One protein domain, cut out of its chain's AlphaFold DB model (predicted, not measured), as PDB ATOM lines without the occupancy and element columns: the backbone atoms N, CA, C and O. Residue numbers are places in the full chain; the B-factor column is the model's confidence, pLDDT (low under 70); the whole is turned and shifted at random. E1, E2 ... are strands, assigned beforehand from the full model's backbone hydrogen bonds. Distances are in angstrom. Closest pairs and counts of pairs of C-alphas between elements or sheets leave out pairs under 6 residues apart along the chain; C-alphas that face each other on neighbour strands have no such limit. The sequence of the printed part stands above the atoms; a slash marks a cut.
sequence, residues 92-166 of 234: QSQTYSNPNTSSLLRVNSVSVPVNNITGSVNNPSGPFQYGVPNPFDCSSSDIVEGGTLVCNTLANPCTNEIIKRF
ATOM      1  N   GLN A  92     411.249 544.694 879.315       80.50
ATOM      2  CA  GLN A  92     411.863 543.474 878.818       80.50
ATOM      3  C   GLN A  92     413.088 543.167 879.680       80.50
ATOM      4  O   GLN A  92     413.912 544.043 879.937       80.50
ATOM      5  N   SER A  93     413.187 541.931 880.144       74.69
ATOM      6  CA  SER A  93     414.348 541.344 880.802       74.69
ATOM      7  C   SER A  93     414.703 540.032 880.102       74.69
ATOM      8  O   SER A  93     414.004 539.604 879.185       74.69
ATOM      9  N   GLN A  94     415.778 539.373 880.543       69.81
ATOM     10  CA  GLN A  94     416.122 538.040 880.043       69.81
ATOM     11  C   GLN A  94     415.005 537.021 880.248       69.81
ATOM     12  O   GLN A  94     414.956 536.060 879.489       69.81
ATOM     13  N   THR A  95     414.161 537.211 881.275       69.25
ATOM     14  CA  THR A  95     413.128 536.237 881.617       69.25
ATOM     15  C   THR A  95     411.684 536.723 881.558       69.25
ATOM     16  O   THR A  95     410.762 535.946 881.812       69.25
ATOM     17  N   TYR A  96     411.459 537.995 881.248       70.81
ATOM     18  CA  TYR A  96     410.143 538.609 881.355       70.81
ATOM     19  C   TYR A  96     409.966 539.698 880.308       70.81
ATOM     20  O   TYR A  96     410.759 540.635 880.236       70.81
ATOM     21  N   SER A  97     408.877 539.617 879.551       74.44
ATOM     22  CA  SER A  97     408.476 540.644 878.595       74.44
ATOM     23  C   SER A  97     407.051 541.083 878.906       74.44
ATOM     24  O   SER A  97     406.134 540.268 878.915       74.44
ATOM     25  N   ASN A  98     406.846 542.378 879.130       79.50
ATOM     26  CA  ASN A  98     405.519 542.969 879.249       79.50
ATOM     27  C   ASN A  98     405.403 544.161 878.294       79.50
ATOM     28  O   ASN A  98     405.981 545.215 878.556       79.50
ATOM     29  N   PRO A  99     404.637 544.035 877.200       80.44
ATOM     30  CA  PRO A  99     404.497 545.090 876.203       80.44
ATOM     31  C   PRO A  99     403.451 546.162 876.580       80.44
ATOM     32  O   PRO A  99     403.137 547.022 875.755       80.44
ATOM     33  N   ASN A 100     402.850 546.093 877.774       85.44
ATOM     34  CA  ASN A 100     401.867 547.058 878.274       85.44
ATOM     35  C   ASN A 100     401.867 547.126 879.813       85.44
ATOM     36  O   ASN A 100     400.891 546.778 880.473       85.44
ATOM     37  N   THR A 101     402.931 547.653 880.408       87.62
ATOM     38  CA  THR A 101     403.065 547.780 881.876       87.62
ATOM     39  C   THR A 101     402.014 548.680 882.531       87.62
ATOM     40  O   THR A 101     401.891 548.716 883.753       87.62
ATOM     41  N   SER A 102     401.264 549.441 881.733       87.50
ATOM     42  CA  SER A 102     400.233 550.374 882.189       87.50
ATOM     43  C   SER A 102     398.793 549.892 881.990       87.50
ATOM     44  O   SER A 102     397.879 550.680 882.236       87.50
ATOM     45  N   SER A 103     398.589 548.657 881.518       89.31
ATOM     46  CA  SER A 103     397.268 548.058 881.250       89.31
ATOM     47  C   SER A 103     396.338 548.969 880.432       89.31
ATOM     48  O   SER A 103     395.154 549.128 880.725       89.31
ATOM     49  N   LEU A 104     396.885 549.637 879.413       90.94
ATOM     50  CA  LEU A 104     396.101 550.472 878.498       90.94
ATOM     51  C   LEU A 104     395.290 549.609 877.530       90.94
ATOM     52  O   LEU A 104     395.741 548.537 877.129       90.94
ATOM     53  N   LEU A 105     394.129 550.110 877.111       91.06
ATOM     54  CA  LEU A 105     393.290 549.476 876.094       91.06
ATOM     55  C   LEU A 105     394.075 549.274 874.794       91.06
ATOM     56  O   LEU A 105     394.675 550.221 874.273       91.06
ATOM     57  N   ARG A 106     394.012 548.057 874.250       88.62
ATOM     58  CA  ARG A 106     394.548 547.719 872.929       88.62
ATOM     59  C   ARG A 106     393.430 547.677 871.900       88.62
ATOM     60  O   ARG A 106     392.410 547.024 872.108       88.62
ATOM     61  N   VAL A 107     393.643 548.375 870.788       89.44
ATOM     62  CA  VAL A 107     392.783 548.328 869.598       89.44
ATOM     63  C   VAL A 107     393.558 547.752 868.420       89.44
ATOM     64  O   VAL A 107     394.775 547.923 868.340       89.44
ATOM     65  N   ASN A 108     392.857 547.090 867.496       89.25
ATOM     66  CA  ASN A 108     393.448 546.428 866.324       89.25
ATOM     67  C   ASN A 108     394.520 545.382 866.689       89.25
ATOM     68  O   ASN A 108     395.526 545.250 865.995       89.25
ATOM     69  N   SER A 109     394.339 544.693 867.816       84.69
ATOM     70  CA  SER A 109     395.207 543.603 868.261       84.69
ATOM     71  C   SER A 109     394.672 542.249 867.809       84.69
ATOM     72  O   SER A 109     393.473 542.101 867.577       84.69
ATOM     73  N   VAL A 110     395.555 541.257 867.739       82.88
ATOM     74  CA  VAL A 110     395.204 539.875 867.393       82.88
ATOM     75  C   VAL A 110     395.481 538.994 868.607       82.88
ATOM     76  O   VAL A 110     396.549 539.098 869.208       82.88
ATOM     77  N   SER A 111     394.517 538.159 868.990       78.88
ATOM     78  CA  SER A 111     394.748 537.116 869.993       78.88
ATOM     79  C   SER A 111     395.418 535.937 869.313       78.88
ATOM     80  O   SER A 111     394.900 535.428 868.317       78.88
ATOM     81  N   VAL A 112     396.565 535.523 869.833       73.25
ATOM     82  CA  VAL A 112     397.331 534.420 869.270       73.25
ATOM     83  C   VAL A 112     397.579 533.376 870.355       73.25
ATOM     84  O   VAL A 112     397.930 533.752 871.479       73.25
ATOM     85  N   PRO A 113     397.361 532.080 870.065       72.44
ATOM     86  CA  PRO A 113     397.569 531.036 871.055       72.44
ATOM     87  C   PRO A 113     399.044 530.969 871.450       72.44
ATOM     88  O   PRO A 113     399.938 531.138 870.613       72.44
ATOM     89  N   VAL A 114     399.299 530.700 872.727       65.81
ATOM     90  CA  VAL A 114     400.651 530.506 873.258       65.81
ATOM     91  C   VAL A 114     401.264 529.281 872.581       65.81
ATOM     92  O   VAL A 114     400.763 528.164 872.725       65.81
ATOM     93  N   ASN A 115     402.356 529.477 871.837       59.66
ATOM     94  CA  ASN A 115     403.115 528.370 871.267       59.66
ATOM     95  C   ASN A 115     404.264 527.979 872.209       59.66
ATOM     96  O   ASN A 115     405.104 528.808 872.553       59.66
ATOM     97  N   ASN A 116     404.334 526.697 872.577       56.19
ATOM     98  CA  ASN A 116     405.416 526.143 873.397       56.19
ATOM     99  C   ASN A 116     406.719 525.889 872.609       56.19
ATOM    100  O   ASN A 116     407.704 525.435 873.190       56.19
ATOM    101  N   ILE A 117     406.742 526.157 871.299       53.44
ATOM    102  CA  ILE A 117     407.914 525.968 870.435       53.44
ATOM    103  C   ILE A 117     408.834 527.200 870.510       53.44
ATOM    104  O   ILE A 117     408.436 528.330 870.207       53.44
ATOM    105  N   THR A 118     410.099 526.988 870.882       49.56
ATOM    106  CA  THR A 118     411.135 528.029 870.925       49.56
ATOM    107  C   THR A 118     411.360 528.668 869.557       49.56
ATOM    108  O   THR A 118     411.501 527.979 868.551       49.56
ATOM    109  N   GLY A 119     411.379 530.003 869.507       50.56
ATOM    110  CA  GLY A 119     411.590 530.755 868.263       50.56
ATOM    111  C   GLY A 119     410.385 530.841 867.315       50.56
ATOM    112  O   GLY A 119     410.503 531.474 866.268       50.56
ATOM    113  N   SER A 120     409.228 530.259 867.658       53.28
ATOM    114  CA  SER A 120     407.992 530.474 866.897       53.28
ATOM    115  C   SER A 120     407.478 531.906 867.055       53.28
ATOM    116  O   SER A 120     407.605 532.517 868.117       53.28
ATOM    117  N   VAL A 121     406.799 532.401 866.015       49.44
ATOM    118  CA  VAL A 121     405.870 533.536 866.121       49.44
ATOM    119  C   VAL A 121     404.930 533.263 867.308       49.44
ATOM    120  O   VAL A 121     404.442 532.134 867.435       49.44
ATOM    121  N   ASN A 122     404.704 534.253 868.180       50.66
ATOM    122  CA  ASN A 122     403.891 534.165 869.410       50.66
ATOM    123  C   ASN A 122     404.502 533.405 870.604       50.66
ATOM    124  O   ASN A 122     403.778 532.954 871.493       50.66
ATOM    125  N   ASN A 123     405.830 533.270 870.657       56.78
ATOM    126  CA  ASN A 123     406.525 532.936 871.900       56.78
ATOM    127  C   ASN A 123     406.930 534.240 872.630       56.78
ATOM    128  O   ASN A 123     407.861 534.915 872.177       56.78
ATOM    129  N   PRO A 124     406.308 534.593 873.777       52.88
ATOM    130  CA  PRO A 124     406.623 535.821 874.527       52.88
ATOM    131  C   PRO A 124     408.064 535.869 875.079       52.88
ATOM    132  O   PRO A 124     408.510 536.902 875.583       52.88
ATOM    133  N   SER A 125     408.792 534.757 874.974       49.66
ATOM    134  CA  SER A 125     410.056 534.482 875.656       49.66
ATOM    135  C   SER A 125     411.288 534.566 874.730       49.66
ATOM    136  O   SER A 125     412.424 534.383 875.161       49.66
ATOM    137  N   GLY A 126     411.106 534.863 873.438       51.12
ATOM    138  CA  GLY A 126     412.214 534.888 872.477       51.12
ATOM    139  C   GLY A 126     412.835 533.499 872.219       51.12
ATOM    140  O   GLY A 126     412.293 532.474 872.636       51.12
ATOM    141  N   PRO A 127     413.966 533.422 871.493       51.97
ATOM    142  CA  PRO A 127     414.508 532.152 870.994       51.97
ATOM    143  C   PRO A 127     415.025 531.181 872.073       51.97
ATOM    144  O   PRO A 127     415.253 530.018 871.752       51.97
ATOM    145  N   PHE A 128     415.200 531.612 873.330       52.69
ATOM    146  CA  PHE A 128     415.928 530.836 874.352       52.69
ATOM    147  C   PHE A 128     415.168 530.560 875.647       52.69
ATOM    148  O   PHE A 128     415.775 530.100 876.613       52.69
ATOM    149  N   GLN A 129     413.868 530.837 875.712       52.66
ATOM    150  CA  GLN A 129     413.177 530.800 876.991       52.66
ATOM    151  C   GLN A 129     411.851 530.025 876.906       52.66
ATOM    152  O   GLN A 129     411.125 530.098 875.915       52.66
ATOM    153  N   TYR A 130     411.585 529.225 877.942       51.78
ATOM    154  CA  TYR A 130     410.480 528.267 878.018       51.78
ATOM    155  C   TYR A 130     409.633 528.546 879.264       51.78
ATOM    156  O   TYR A 130     410.181 528.878 880.315       51.78
ATOM    157  N   GLY A 131     408.310 528.384 879.156       55.50
ATOM    158  CA  GLY A 131     407.397 528.411 880.308       55.50
ATOM    159  C   GLY A 131     407.197 529.782 880.960       55.50
ATOM    160  O   GLY A 131     406.972 529.843 882.165       55.50
ATOM    161  N   VAL A 132     407.294 530.880 880.202       55.09
ATOM    162  CA  VAL A 132     407.052 532.224 880.751       55.09
ATOM    163  C   VAL A 132     405.553 532.423 880.972       55.09
ATOM    164  O   VAL A 132     404.794 532.363 880.001       55.09
ATOM    165  N   PRO A 133     405.107 532.654 882.220       61.25
ATOM    166  CA  PRO A 133     403.709 532.946 882.492       61.25
ATOM    167  C   PRO A 133     403.313 534.260 881.815       61.25
ATOM    168  O   PRO A 133     404.136 535.165 881.644       61.25
ATOM    169  N   ASN A 134     402.042 534.370 881.423       68.50
ATOM    170  CA  ASN A 134     401.496 535.627 880.923       68.50
ATOM    171  C   ASN A 134     401.842 536.745 881.930       68.50
ATOM    172  O   ASN A 134     401.583 536.568 883.117       68.50
ATOM    173  N   PRO A 135     402.393 537.898 881.502       68.56
ATOM    174  CA  PRO A 135     402.794 538.978 882.407       68.56
ATOM    175  C   PRO A 135     401.660 539.558 883.270       68.56
ATOM    176  O   PRO A 135     401.941 540.363 884.158       68.56
ATOM    177  N   PHE A 136     400.410 539.182 882.994       73.88
ATOM    178  CA  PHE A 136     399.212 539.543 883.745       73.88
ATOM    179  C   PHE A 136     398.529 538.352 884.442       73.88
ATOM    180  O   PHE A 136     397.397 538.505 884.892       73.88
ATOM    181  N   ASP A 137     399.177 537.181 884.500       74.88
ATOM    182  CA  ASP A 137     398.672 535.941 885.114       74.88
ATOM    183  C   ASP A 137     397.252 535.553 884.657       74.88
ATOM    184  O   ASP A 137     396.429 535.051 885.422       74.88
ATOM    185  N   CYS A 138     396.940 535.799 883.380       75.12
ATOM    186  CA  CYS A 138     395.657 535.411 882.804       75.12
ATOM    187  C   CYS A 138     395.532 533.879 882.740       75.12
ATOM    188  O   CYS A 138     396.469 533.192 882.340       75.12
ATOM    189  N   SER A 139     394.347 533.351 883.055       72.00
ATOM    190  CA  SER A 139     394.031 531.918 882.947       72.00
ATOM    191  C   SER A 139     393.853 531.426 881.503       72.00
ATOM    192  O   SER A 139     393.752 530.222 881.275       72.00
ATOM    193  N   SER A 140     393.791 532.338 880.530       67.25
ATOM    194  CA  SER A 140     393.652 532.031 879.107       67.25
ATOM    195  C   SER A 140     394.992 531.668 878.465       67.25
ATOM    196  O   SER A 140     396.005 532.326 878.701       67.25
ATOM    197  N   SER A 141     394.975 530.680 877.570       68.19
ATOM    198  CA  SER A 141     396.123 530.250 876.757       68.19
ATOM    199  C   SER A 141     396.445 531.174 875.578       68.19
ATOM    200  O   SER A 141     397.252 530.805 874.730       68.19
ATOM    201  N   ASP A 142     395.808 532.341 875.498       72.81
ATOM    202  CA  ASP A 142     395.939 533.267 874.377       72.81
ATOM    203  C   ASP A 142     396.597 534.564 874.843       72.81
ATOM    204  O   ASP A 142     396.249 535.125 875.889       72.81
ATOM    205  N   ILE A 143     397.551 535.048 874.051       72.75
ATOM    206  CA  ILE A 143     398.238 536.318 874.270       72.75
ATOM    207  C   ILE A 143     397.779 537.304 873.204       72.75
ATOM    208  O   ILE A 143     397.695 536.995 872.017       72.75
ATOM    209  N   VAL A 144     397.497 538.527 873.638       75.69
ATOM    210  CA  VAL A 144     397.160 539.623 872.734       75.69
ATOM    211  C   VAL A 144     398.449 540.213 872.163       75.69
ATOM    212  O   VAL A 144     399.196 540.890 872.878       75.69
ATOM    213  N   GLU A 145     398.692 540.013 870.870       74.75
ATOM    214  CA  GLU A 145     399.831 540.580 870.149       74.75
ATOM    215  C   GLU A 145     399.454 541.806 869.302       74.75
ATOM    216  O   GLU A 145     398.328 541.970 868.817       74.75
ATOM    217  N   GLY A 146     400.438 542.695 869.139       79.44
ATOM    218  CA  GLY A 146     400.324 543.899 868.320       79.44
ATOM    219  C   GLY A 146     399.294 544.920 868.817       79.44
ATOM    220  O   GLY A 146     399.034 545.068 870.015       79.44
ATOM    221  N   GLY A 147     398.730 545.657 867.858       84.88
ATOM    222  CA  GLY A 147     397.732 546.698 868.089       84.88
ATOM    223  C   GLY A 147     398.302 548.052 868.519       84.88
ATOM    224  O   GLY A 147     399.502 548.249 868.704       84.88
ATOM    225  N   THR A 148     397.401 549.023 868.657       88.75
ATOM    226  CA  THR A 148     397.706 550.378 869.131       88.75
ATOM    227  C   THR A 148     397.192 550.558 870.555       88.75
ATOM    228  O   THR A 148     396.059 550.185 870.864       88.75
ATOM    229  N   LEU A 149     398.013 551.151 871.426       88.75
ATOM    230  CA  LEU A 149     397.614 551.496 872.790       88.75
ATOM    231  C   LEU A 149     396.832 552.809 872.793       88.75
ATOM    232  O   LEU A 149     397.337 553.850 872.369       88.75
ATOM    233  N   VAL A 150     395.608 552.777 873.313       88.19
ATOM    234  CA  VAL A 150     394.789 553.979 873.471       88.19
ATOM    235  C   VAL A 150     395.149 554.658 874.788       88.19
ATOM    236  O   VAL A 150     394.734 554.255 875.879       88.19
ATOM    237  N   CYS A 151     395.933 555.730 874.682       76.56
ATOM    238  CA  CYS A 151     396.228 556.611 875.805       76.56
ATOM    239  C   CYS A 151     394.916 557.184 876.366       76.56
ATOM    240  O   CYS A 151     394.080 557.667 875.606       76.56
ATOM    241  N   ASN A 152     394.768 557.164 877.695       85.75
ATOM    242  CA  ASN A 152     393.584 557.574 878.475       85.75
ATOM    243  C   ASN A 152     392.529 556.497 878.739       85.75
ATOM    244  O   ASN A 152     391.559 556.786 879.432       85.75
ATOM    245  N   THR A 153     392.688 555.262 878.282       89.44
ATOM    246  CA  THR A 153     391.752 554.184 878.639       89.44
ATOM    247  C   THR A 153     392.501 553.012 879.240       89.44
ATOM    248  O   THR A 153     393.375 552.446 878.592       89.44
ATOM    249  N   LEU A 154     392.164 552.675 880.481       91.75
ATOM    250  CA  LEU A 154     392.640 551.497 881.189       91.75
ATOM    251  C   LEU A 154     391.682 550.338 880.904       91.75
ATOM    252  O   LEU A 154     390.464 550.505 881.035       91.75
ATOM    253  N   ALA A 155     392.229 549.185 880.548       91.38
ATOM    254  CA  ALA A 155     391.475 547.971 880.288       91.38
ATOM    255  C   ALA A 155     392.061 546.797 881.073       91.38
ATOM    256  O   ALA A 155     393.239 546.804 881.438       91.38
ATOM    257  N   ASN A 156     391.231 545.795 881.342       87.62
ATOM    258  CA  ASN A 156     391.698 544.531 881.876       87.62
ATOM    259  C   ASN A 156     392.571 543.860 880.800       87.62
ATOM    260  O   ASN A 156     392.087 543.632 879.694       87.62
ATOM    261  N   PRO A 157     393.843 543.555 881.086       80.44
ATOM    262  CA  PRO A 157     394.750 542.985 880.095       80.44
ATOM    263  C   PRO A 157     394.344 541.578 879.624       80.44
ATOM    264  O   PRO A 157     394.752 541.182 878.537       80.44
ATOM    265  N   CYS A 158     393.539 540.848 880.405       80.94
ATOM    266  CA  CYS A 158     393.088 539.493 880.082       80.94
ATOM    267  C   CYS A 158     391.778 539.470 879.279       80.94
ATOM    268  O   CYS A 158     391.634 538.665 878.368       80.94
ATOM    269  N   THR A 159     390.816 540.346 879.600       82.88
ATOM    270  CA  THR A 159     389.480 540.364 878.958       82.88
ATOM    271  C   THR A 159     389.281 541.523 877.977       82.88
ATOM    272  O   THR A 159     388.291 541.565 877.254       82.88
ATOM    273  N   ASN A 160     390.207 542.486 877.950       82.50
ATOM    274  CA  ASN A 160     390.121 543.761 877.227       82.50
ATOM    275  C   ASN A 160     388.895 544.627 877.596       82.50
ATOM    276  O   ASN A 160     388.576 545.601 876.911       82.50
ATOM    277  N   GLU A 161     388.218 544.312 878.705       89.00
ATOM    278  CA  GLU A 161     387.113 545.108 879.234       89.00
ATOM    279  C   GLU A 161     387.618 546.428 879.812       89.00
ATOM    280  O   GLU A 161     388.666 546.503 880.454       89.00
ATOM    281  N   ILE A 162     386.861 547.500 879.597       92.31
ATOM    282  CA  ILE A 162     387.277 548.840 880.007       92.31
ATOM    283  C   ILE A 162     387.063 549.003 881.509       92.31
ATOM    284  O   ILE A 162     385.932 549.025 881.984       92.31
ATOM    285  N   ILE A 163     388.155 549.223 882.237       92.25
ATOM    286  CA  ILE A 163     388.136 549.488 883.680       92.25
ATOM    287  C   ILE A 163     387.896 550.977 883.935       92.25
ATOM    288  O   ILE A 163     387.113 551.359 884.801       92.25
ATOM    289  N   LYS A 164     388.605 551.850 883.207       88.81
ATOM    290  CA  LYS A 164     388.542 553.297 883.441       88.81
ATOM    291  C   LYS A 164     388.879 554.095 882.195       88.81
ATOM    292  O   LYS A 164     389.873 553.829 881.528       88.81
ATOM    293  N   ARG A 165     388.105 555.146 881.927       88.06
ATOM    294  CA  ARG A 165     388.444 556.167 880.926       88.06
ATOM    295  C   ARG A 165     388.823 557.465 881.635       88.06
ATOM    296  O   ARG A 165     388.066 557.972 882.456       88.06
ATOM    297  N   PHE A 166     390.002 557.987 881.335       81.06
ATOM    298  CA  PHE A 166     390.455 559.294 881.784       81.06
ATOM    299  C   PHE A 166     389.939 560.363 880.808       81.06
ATOM    300  O   PHE A 166     390.033 560.177 879.590       81.06
TER     301      PHE A 166
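AT A GLANCE: This is residues 92 to 166 of the 234 residues of an uncharacterized protein of viral metagenome (UniProt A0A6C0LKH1). With little regular structure, the domain has a small antiparallel sheet, ordered E1 - E4 - E5, at one end, the antiparallel hairpin E2 - E3 beyond it, and residues 114 to 141 looping out to the other end. The printed part has 75 residues, no named helix and five named strands, E1 to E5 in chain order; the class is all strand, with 24 residues in strands. It is compact, with a radius of gyration of the C-alphas of 12.7 A, but elongated, spanning 39 by 22 by 21 A.

IN THESE COORDINATES: E1, residues 104 to 107, begins at C-alpha (396.101, 550.472, 878.498). E2 is residues 110 to 113 and E3 142 to 145. E4, residues 148 to 155, 13.0 A long, bends by 112 degrees at residue 152. E5, residues 162 to 165, ends at C-alpha (388.444, 556.167, 880.926).

HOW THE PARTS SIT: Within hydrogen-bond range are N 105 and O 153 of E1 and E4, 2.9 A, and N 154 and O 164 of the hairpin E4 and E5, 2.8 A. E1 runs on into E2 at 99 degrees. In the hairpin E2 and E3, N 112 and O 143 are within hydrogen-bond range, 2.9 A. E1 and E3 are apart.

THE WHOLE: The farthest C-alphas, of Ile 117 and Phe 166, are 39.3 A apart. The printed part has no cut. The E2 to E3 link is long, 28 residues. pLDDT is under 70 in 26 residues, among them 114 to 135.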